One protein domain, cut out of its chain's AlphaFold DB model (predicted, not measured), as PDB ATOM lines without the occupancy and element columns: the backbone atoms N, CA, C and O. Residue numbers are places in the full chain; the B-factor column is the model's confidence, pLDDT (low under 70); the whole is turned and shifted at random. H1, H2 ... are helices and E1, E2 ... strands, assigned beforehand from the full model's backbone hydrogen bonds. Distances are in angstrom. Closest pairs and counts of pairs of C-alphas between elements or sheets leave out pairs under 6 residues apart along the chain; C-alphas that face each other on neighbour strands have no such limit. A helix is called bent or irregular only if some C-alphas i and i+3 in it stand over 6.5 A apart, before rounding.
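This is residues 7 to 56 of the 220 residues of an uncharacterized protein of Methylorubrum extorquens (UniProt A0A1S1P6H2). A small, loosely joined flat piece: the longest helix, H1, comes first and reaches away from a pair of short parallel strands, E1 and E2, while a second, shorter helix, H2, covers one face of that pair. H1 meets this small unit near its first residue, Phe 7, and residues 21 to 27 fold back from its far end to E1. The printed part has 50 residues, with two named helices and two named strands in the order H1, E1, H2, E2; the sheet has the order E1, E2 and is parallel, and the class is mixed, helices and strands. The whole is only just loose, close to compact, with a radius of gyration of the C-alphas of 12.1 A, and the C-alphas span 35 by 24 by 12 A.

H1, residues 7 to 20, and H2, residues 38 to 44, are close but not clearly touching, with 2 pairs of C-alphas within 8 A. Their closest C-alphas are those of Phe 7 and Trp 42, 6.4 A apart. They run the same way at a shallow tilt of 9 degrees. E1, residues 28 to 31, and E2, residues 49 to 52, are parallel neighbours at 22 degrees between their directions. The C-alphas of Ala 29 and Met 50 face each other at 4.5 A. N 29 and O 49, 2.8 A, and N 51 and O 29, 2.8 A, are within hydrogen-bond range. E1, H2 and E2 form a strand-helix-strand unit, two parallel neighbour strands with a helix between them along the chain, and its crossover is right-handed. The closest C-alphas of E1 and H2 are those of Ala 29 and Trp 42, 6.6 A apart. Those of H2 and E2 are Trp 42 and Met 50, 7.6 A apart. H1 and E2 are apart. In H1 every O i to N i+4 pair is within hydrogen-bond range; in H2 1 of 3 is, beside 1 of 4 O i to N i+3 pairs.

H1 runs from Phe 7, C-alpha at (-46.932, 22.017, 43.884), to Asp 20, 20.1 A. E1 runs from Val 28, C-alpha at (-44.826, 16.461, 35.337), to Thr 31, 9.8 A. H2, Gly 38 to Ala 44, is 10.0 A long and only just irregular: C-alphas 39 and 42 are 6.8 A apart. E2 runs from Gly 49 to Ala 52, C-alpha at (-36.061, 21.762, 33.173), 10.4 A.

The two C-alphas farthest apart are those of Arg 19 and Thr 56, 35.7 A. The printed part has no cut. The link from H2 to E2 is tight, those from H1 to E1 and from E1 to H2 are short, and no link is long. The mean pLDDT of the printed part is 78.0, and residues 32 to 41, of which 38 to 41 belong to H2, are under 70 in this predicted model.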
ATOM      1  N   PHE A   7     -47.075  23.070  42.874       82.12
ATOM      2  CA  PHE A   7     -46.932  22.017  43.884       82.12
ATOM      3  C   PHE A   7     -48.237  21.813  44.649       82.12
ATOM      4  O   PHE A   7     -48.729  20.688  44.749       82.12
ATOM      5  N   SER A   8     -48.850  22.906  45.097       80.75
ATOM      6  CA  SER A   8     -50.164  22.894  45.736       80.75
ATOM      7  C   SER A   8     -51.239  22.319  44.802       80.75
ATOM      8  O   SER A   8     -52.106  21.559  45.241       80.75
ATOM      9  N   ALA A   9     -51.154  22.607  43.498       84.31
ATOM     10  CA  ALA A   9     -52.035  22.021  42.489       84.31
ATOM     11  C   ALA A   9     -51.862  20.497  42.367       84.31
ATOM     12  O   ALA A   9     -52.857  19.768  42.363       84.31
ATOM     13  N   ALA A  10     -50.621  20.003  42.311       87.56
ATOM     14  CA  ALA A  10     -50.349  18.567  42.252       87.56
ATOM     15  C   ALA A  10     -50.847  17.838  43.506       87.56
ATOM     16  O   ALA A  10     -51.570  16.846  43.387       87.56
ATOM     17  N   ALA A  11     -50.569  18.377  44.697       87.06
ATOM     18  CA  ALA A  11     -51.034  17.803  45.958       87.06
ATOM     19  C   ALA A  11     -52.571  17.716  46.022       87.06
ATOM     20  O   ALA A  11     -53.128  16.686  46.415       87.06
ATOM     21  N   ALA A  12     -53.277  18.757  45.567       87.62
ATOM     22  CA  ALA A  12     -54.738  18.764  45.507       87.62
ATOM     23  C   ALA A  12     -55.299  17.719  44.525       87.62
ATOM     24  O   ALA A  12     -56.318  17.082  44.816       87.62
ATOM     25  N   ILE A  13     -54.638  17.509  43.380       88.31
ATOM     26  CA  ILE A  13     -55.011  16.459  42.423       88.31
ATOM     27  C   ILE A  13     -54.825  15.076  43.058       88.31
ATOM     28  O   ILE A  13     -55.760  14.280  43.012       88.31
ATOM     29  N   ARG A  14     -53.697  14.814  43.733       92.56
ATOM     30  CA  ARG A  14     -53.456  13.527  44.413       92.56
ATOM     31  C   ARG A  14     -54.462  13.235  45.516       92.56
ATOM     32  O   ARG A  14     -54.970  12.120  45.603       92.56
ATOM     33  N   ALA A  15     -54.807  14.237  46.321       88.69
ATOM     34  CA  ALA A  15     -55.833  14.090  47.348       88.69
ATOM     35  C   ALA A  15     -57.213  13.771  46.748       88.69
ATOM     36  O   ALA A  15     -57.986  13.020  47.343       88.69
ATOM     37  N   ARG A  16     -57.532  14.326  45.571       89.56
ATOM     38  CA  ARG A  16     -58.771  14.013  44.845       89.56
ATOM     39  C   ARG A  16     -58.757  12.595  44.280       89.56
ATOM     40  O   ARG A  16     -59.717  11.870  44.494       89.56
ATOM     41  N   GLU A  17     -57.669  12.181  43.638       92.56
ATOM     42  CA  GLU A  17     -57.519  10.815  43.113       92.56
ATOM     43  C   GLU A  17     -57.682   9.761  44.218       92.56
ATOM     44  O   GLU A  17     -58.420   8.796  44.038       92.56
ATOM     45  N   ALA A  18     -57.067   9.986  45.385       89.75
ATOM     46  CA  ALA A  18     -57.183   9.092  46.534       89.75
ATOM     47  C   ALA A  18     -58.606   9.041  47.114       89.75
ATOM     48  O   ALA A  18     -59.067   7.974  47.515       89.75
ATOM     49  N   ARG A  19     -59.306  10.182  47.157       92.25
ATOM     50  CA  ARG A  19     -60.684  10.268  47.663       92.25
ATOM     51  C   ARG A  19     -61.679   9.569  46.740       92.25
ATOM     52  O   ARG A  19     -62.567   8.875  47.221       92.25
ATOM     53  N   ASP A  20     -61.515   9.762  45.438       91.25
ATOM     54  CA  ASP A  20     -62.486   9.331  44.433       91.25
ATOM     55  C   ASP A  20     -62.146   7.937  43.865       91.25
ATOM     56  O   ASP A  20     -62.882   7.409  43.033       91.25
ATOM     57  N   GLY A  21     -61.023   7.338  44.285       87.19
ATOM     58  CA  GLY A  21     -60.519   6.070  43.748       87.19
ATOM     59  C   GLY A  21     -60.158   6.148  42.261       87.19
ATOM     60  O   GLY A  21     -60.197   5.139  41.557       87.19
ATOM     61  N   ALA A  22     -59.862   7.349  41.761       82.19
ATOM     62  CA  ALA A  22     -59.631   7.593  40.346       82.19
ATOM     63  C   ALA A  22     -58.268   7.050  39.892       82.19
ATOM     64  O   ALA A  22     -57.312   6.960  40.666       82.19
ATOM     65  N   VAL A  23     -58.163   6.725  38.601       84.75
ATOM     66  CA  VAL A  23     -56.888   6.334  37.990       84.75
ATOM     67  C   VAL A  23     -55.911   7.506  38.079       84.75
ATOM     68  O   VAL A  23     -56.238   8.622  37.679       84.75
ATOM     69  N   ARG A  24     -54.706   7.230  38.588       86.00
ATOM     70  CA  ARG A  24     -53.632   8.215  38.726       86.00
ATOM     71  C   ARG A  24     -53.246   8.776  37.356       86.00
ATOM     72  O   ARG A  24     -52.800   8.024  36.488       86.00
ATOM     73  N   VAL A  25     -53.377  10.085  37.175       85.56
ATOM     74  CA  VAL A  25     -52.944  10.775  35.953       85.56
ATOM     75  C   VAL A  25     -51.475  11.189  36.102       85.56
ATOM     76  O   VAL A  25     -51.109  11.693  37.170       85.56
ATOM     77  N   PRO A  26     -50.620  11.006  35.077       88.50
ATOM     78  CA  PRO A  26     -49.257  11.519  35.112       88.50
ATOM     79  C   PRO A  26     -49.199  13.046  35.272       88.50
ATOM     80  O   PRO A  26     -49.825  13.775  34.503       88.50
ATOM     81  N   ILE A  27     -48.427  13.539  36.244       88.75
ATOM     82  CA  ILE A  27     -48.180  14.969  36.484       88.75
ATOM     83  C   ILE A  27     -46.677  15.221  36.407       88.75
ATOM     84  O   ILE A  27     -45.913  14.631  37.164       88.75
ATOM     85  N   VAL A  28     -46.243  16.130  35.536       88.12
ATOM     86  CA  VAL A  28     -44.826  16.461  35.337       88.12
ATOM     87  C   VAL A  28     -44.557  17.921  35.701       88.12
ATOM     88  O   VAL A  28     -45.278  18.819  35.267       88.12
ATOM     89  N   ALA A  29     -43.492  18.167  36.465       87.00
ATOM     90  CA  ALA A  29     -43.017  19.504  36.801       87.00
ATOM     91  C   ALA A  29     -42.272  20.146  35.623       87.00
ATOM     92  O   ALA A  29     -41.359  19.540  35.067       87.00
ATOM     93  N   LEU A  30     -42.581  21.404  35.297       83.44
ATOM     94  CA  LEU A  30     -41.841  22.188  34.304       83.44
ATOM     95  C   LEU A  30     -41.145  23.377  34.976       83.44
ATOM     96  O   LEU A  30     -41.802  24.365  35.304       83.44
ATOM     97  N   THR A  31     -39.828  23.308  35.180       72.81
ATOM     98  CA  THR A  31     -39.086  24.345  35.929       72.81
ATOM     99  C   THR A  31     -38.246  25.250  35.030       72.81
ATOM    100  O   THR A  31     -37.761  24.815  33.996       72.81
ATOM    101  N   ALA A  32     -38.046  26.513  35.420       62.91
ATOM    102  CA  ALA A  32     -37.155  27.447  34.732       62.91
ATOM    103  C   ALA A  32     -35.696  27.425  35.233       62.91
ATOM    104  O   ALA A  32     -34.841  27.953  34.531       62.91
ATOM    105  N   HIS A  33     -35.412  26.866  36.418       52.28
ATOM    106  CA  HIS A  33     -34.078  26.762  37.036       52.28
ATOM    107  C   HIS A  33     -34.019  25.525  37.954       52.28
ATOM    108  O   HIS A  33     -35.001  25.203  38.623       52.28
ATOM    109  N   VAL A  34     -32.866  24.850  38.018       51.16
ATOM    110  CA  VAL A  34     -32.582  23.788  39.003       51.16
ATOM    111  C   VAL A  34     -31.485  24.306  39.932       51.16
ATOM    112  O   VAL A  34     -30.307  24.153  39.637       51.16
ATOM    113  N   VAL A  35     -31.860  24.991  41.015       37.50
ATOM    114  CA  VAL A  35     -30.914  25.405  42.066       37.50
ATOM    115  C   VAL A  35     -31.598  25.276  43.430       37.50
ATOM    116  O   VAL A  35     -32.652  25.873  43.641       37.50
ATOM    117  N   GLY A  36     -30.990  24.515  44.348       51.75
ATOM    118  CA  GLY A  36     -31.421  24.362  45.749       51.75
ATOM    119  C   GLY A  36     -32.570  23.371  45.990       51.75
ATOM    120  O   GLY A  36     -32.966  22.648  45.075       51.75
ATOM    121  N   ASP A  37     -33.102  23.376  47.223       45.22
ATOM    122  CA  ASP A  37     -34.137  22.507  47.845       45.22
ATOM    123  C   ASP A  37     -35.429  22.239  47.016       45.22
ATOM    124  O   ASP A  37     -36.328  21.499  47.420       45.22
ATOM    125  N   GLY A  38     -35.542  22.796  45.808       47.56
ATOM    126  CA  GLY A  38     -36.599  22.519  44.834       47.56
ATOM    127  C   GLY A  38     -36.518  21.142  44.156       47.56
ATOM    128  O   GLY A  38     -37.514  20.704  43.577       47.56
ATOM    129  N   ALA A  39     -35.382  20.437  44.234       49.53
ATOM    130  CA  ALA A  39     -35.247  19.078  43.690       49.53
ATOM    131  C   ALA A  39     -36.081  18.036  44.463       49.53
ATOM    132  O   ALA A  39     -36.565  17.086  43.855       49.53
ATOM    133  N   GLU A  40     -36.318  18.247  45.762       52.50
ATOM    134  CA  GLU A  40     -37.158  17.377  46.604       52.50
ATOM    135  C   GLU A  40     -38.644  17.794  46.591       52.50
ATOM    136  O   GLU A  40     -39.538  17.010  46.914       52.50
ATOM    137  N   SER A  41     -38.938  19.022  46.148       68.50
ATOM    138  CA  SER A  41     -40.270  19.632  46.270       68.50
ATOM    139  C   SER A  41     -41.321  19.053  45.307       68.50
ATOM    140  O   SER A  41     -42.493  18.942  45.668       68.50
ATOM    141  N   TRP A  42     -40.942  18.639  44.091       80.00
ATOM    142  CA  TRP A  42     -41.900  18.073  43.122       80.00
ATOM    143  C   TRP A  42     -42.293  16.628  43.458       80.00
ATOM    144  O   TRP A  42     -43.459  16.256  43.305       80.00
ATOM    145  N   GLN A  43     -41.350  15.834  43.974       79.94
ATOM    146  CA  GLN A  43     -41.601  14.467  44.439       79.94
ATOM    147  C   GLN A  43     -42.510  14.473  45.670       79.94
ATOM    148  O   GLN A  43     -43.495  13.735  45.710       79.94
ATOM    149  N   ALA A  44     -42.239  15.363  46.634       80.75
ATOM    150  CA  ALA A  44     -43.073  15.545  47.822       80.75
ATOM    151  C   ALA A  44     -44.508  15.991  47.478       80.75
ATOM    152  O   ALA A  44     -45.461  15.571  48.131       80.75
ATOM    153  N   ALA A  45     -44.682  16.778  46.410       82.88
ATOM    154  CA  ALA A  45     -45.995  17.161  45.883       82.88
ATOM    155  C   ALA A  45     -46.711  16.033  45.104       82.88
ATOM    156  O   ALA A  45     -47.841  16.211  44.644       82.88
ATOM    157  N   GLY A  46     -46.072  14.869  44.941       83.44
ATOM    158  CA  GLY A  46     -46.633  13.703  44.266       83.44
ATOM    159  C   GLY A  46     -46.602  13.779  42.739       83.44
ATOM    160  O   GLY A  46     -47.419  13.123  42.087       83.44
ATOM    161  N   MET A  47     -45.707  14.575  42.151       88.19
ATOM    162  CA  MET A  47     -45.482  14.594  40.700       88.19
ATOM    163  C   MET A  47     -44.647  13.377  40.264       88.19
ATOM    164  O   MET A  47     -43.874  12.832  41.047       88.19
ATOM    165  N   ASP A  48     -44.821  12.932  39.021       86.44
ATOM    166  CA  ASP A  48     -44.228  11.700  38.485       86.44
ATOM    167  C   ASP A  48     -42.928  11.949  37.702       86.44
ATOM    168  O   ASP A  48     -42.136  11.027  37.533       86.44
ATOM    169  N   GLY A  49     -42.671  13.191  37.278       85.69
ATOM    170  CA  GLY A  49     -41.450  13.558  36.563       85.69
ATOM    171  C   GLY A  49     -41.157  15.056  36.590       85.69
ATOM    172  O   GLY A  49     -41.969  15.860  37.055       85.69
ATOM    173  N   MET A  50     -39.995  15.437  36.061       86.06
ATOM    174  CA  MET A  50     -39.522  16.820  36.014       86.06
ATOM    175  C   MET A  50     -38.814  17.101  34.690       86.06
ATOM    176  O   MET A  50     -38.024  16.293  34.211       86.06
ATOM    177  N   LEU A  51     -39.065  18.281  34.129       84.31
ATOM    178  CA  LEU A  51     -38.426  18.775  32.920       84.31
ATOM    179  C   LEU A  51     -37.965  20.220  33.134       84.31
ATOM    180  O   LEU A  51     -38.757  21.118  33.434       84.31
ATOM    181  N   ALA A  52     -36.658  20.443  33.015       81.62
ATOM    182  CA  ALA A  52     -36.061  21.762  33.173       81.62
ATOM    183  C   ALA A  52     -36.071  22.535  31.852       81.62
ATOM    184  O   ALA A  52     -35.829  21.974  30.789       81.62
ATOM    185  N   LYS A  53     -36.336  23.838  31.914       74.69
ATOM    186  CA  LYS A  53     -36.223  24.743  30.774       74.69
ATOM    187  C   LYS A  53     -34.775  25.238  30.631       74.69
ATOM    188  O   LYS A  53     -34.151  25.560  31.641       74.69
ATOM    189  N   PRO A  54     -34.292  25.422  29.390       70.62
ATOM    190  CA  PRO A  54     -34.943  24.992  28.154       70.62
ATOM    191  C   PRO A  54     -34.855  23.464  27.992       70.62
ATOM    192  O   PRO A  54     -33.828  22.875  28.310       70.62
ATOM    193  N   PHE A  55     -35.919  22.853  27.468       72.69
ATOM    194  CA  PHE A  55     -35.953  21.437  27.098       72.69
ATOM    195  C   PHE A  55     -36.181  21.284  25.596       72.69
ATOM    196  O   PHE A  55     -36.755  22.171  24.960       72.69
ATOM    197  N   THR A  56     -35.758  20.152  25.042       74.94
ATOM    198  CA  THR A  56     -36.021  19.766  23.653       74.94
ATOM    199  C   THR A  56     -37.306  18.944  23.544       74.94
ATOM    200  O   THR A  56     -37.758  18.327  24.514       74.94
TER     201      THR A  56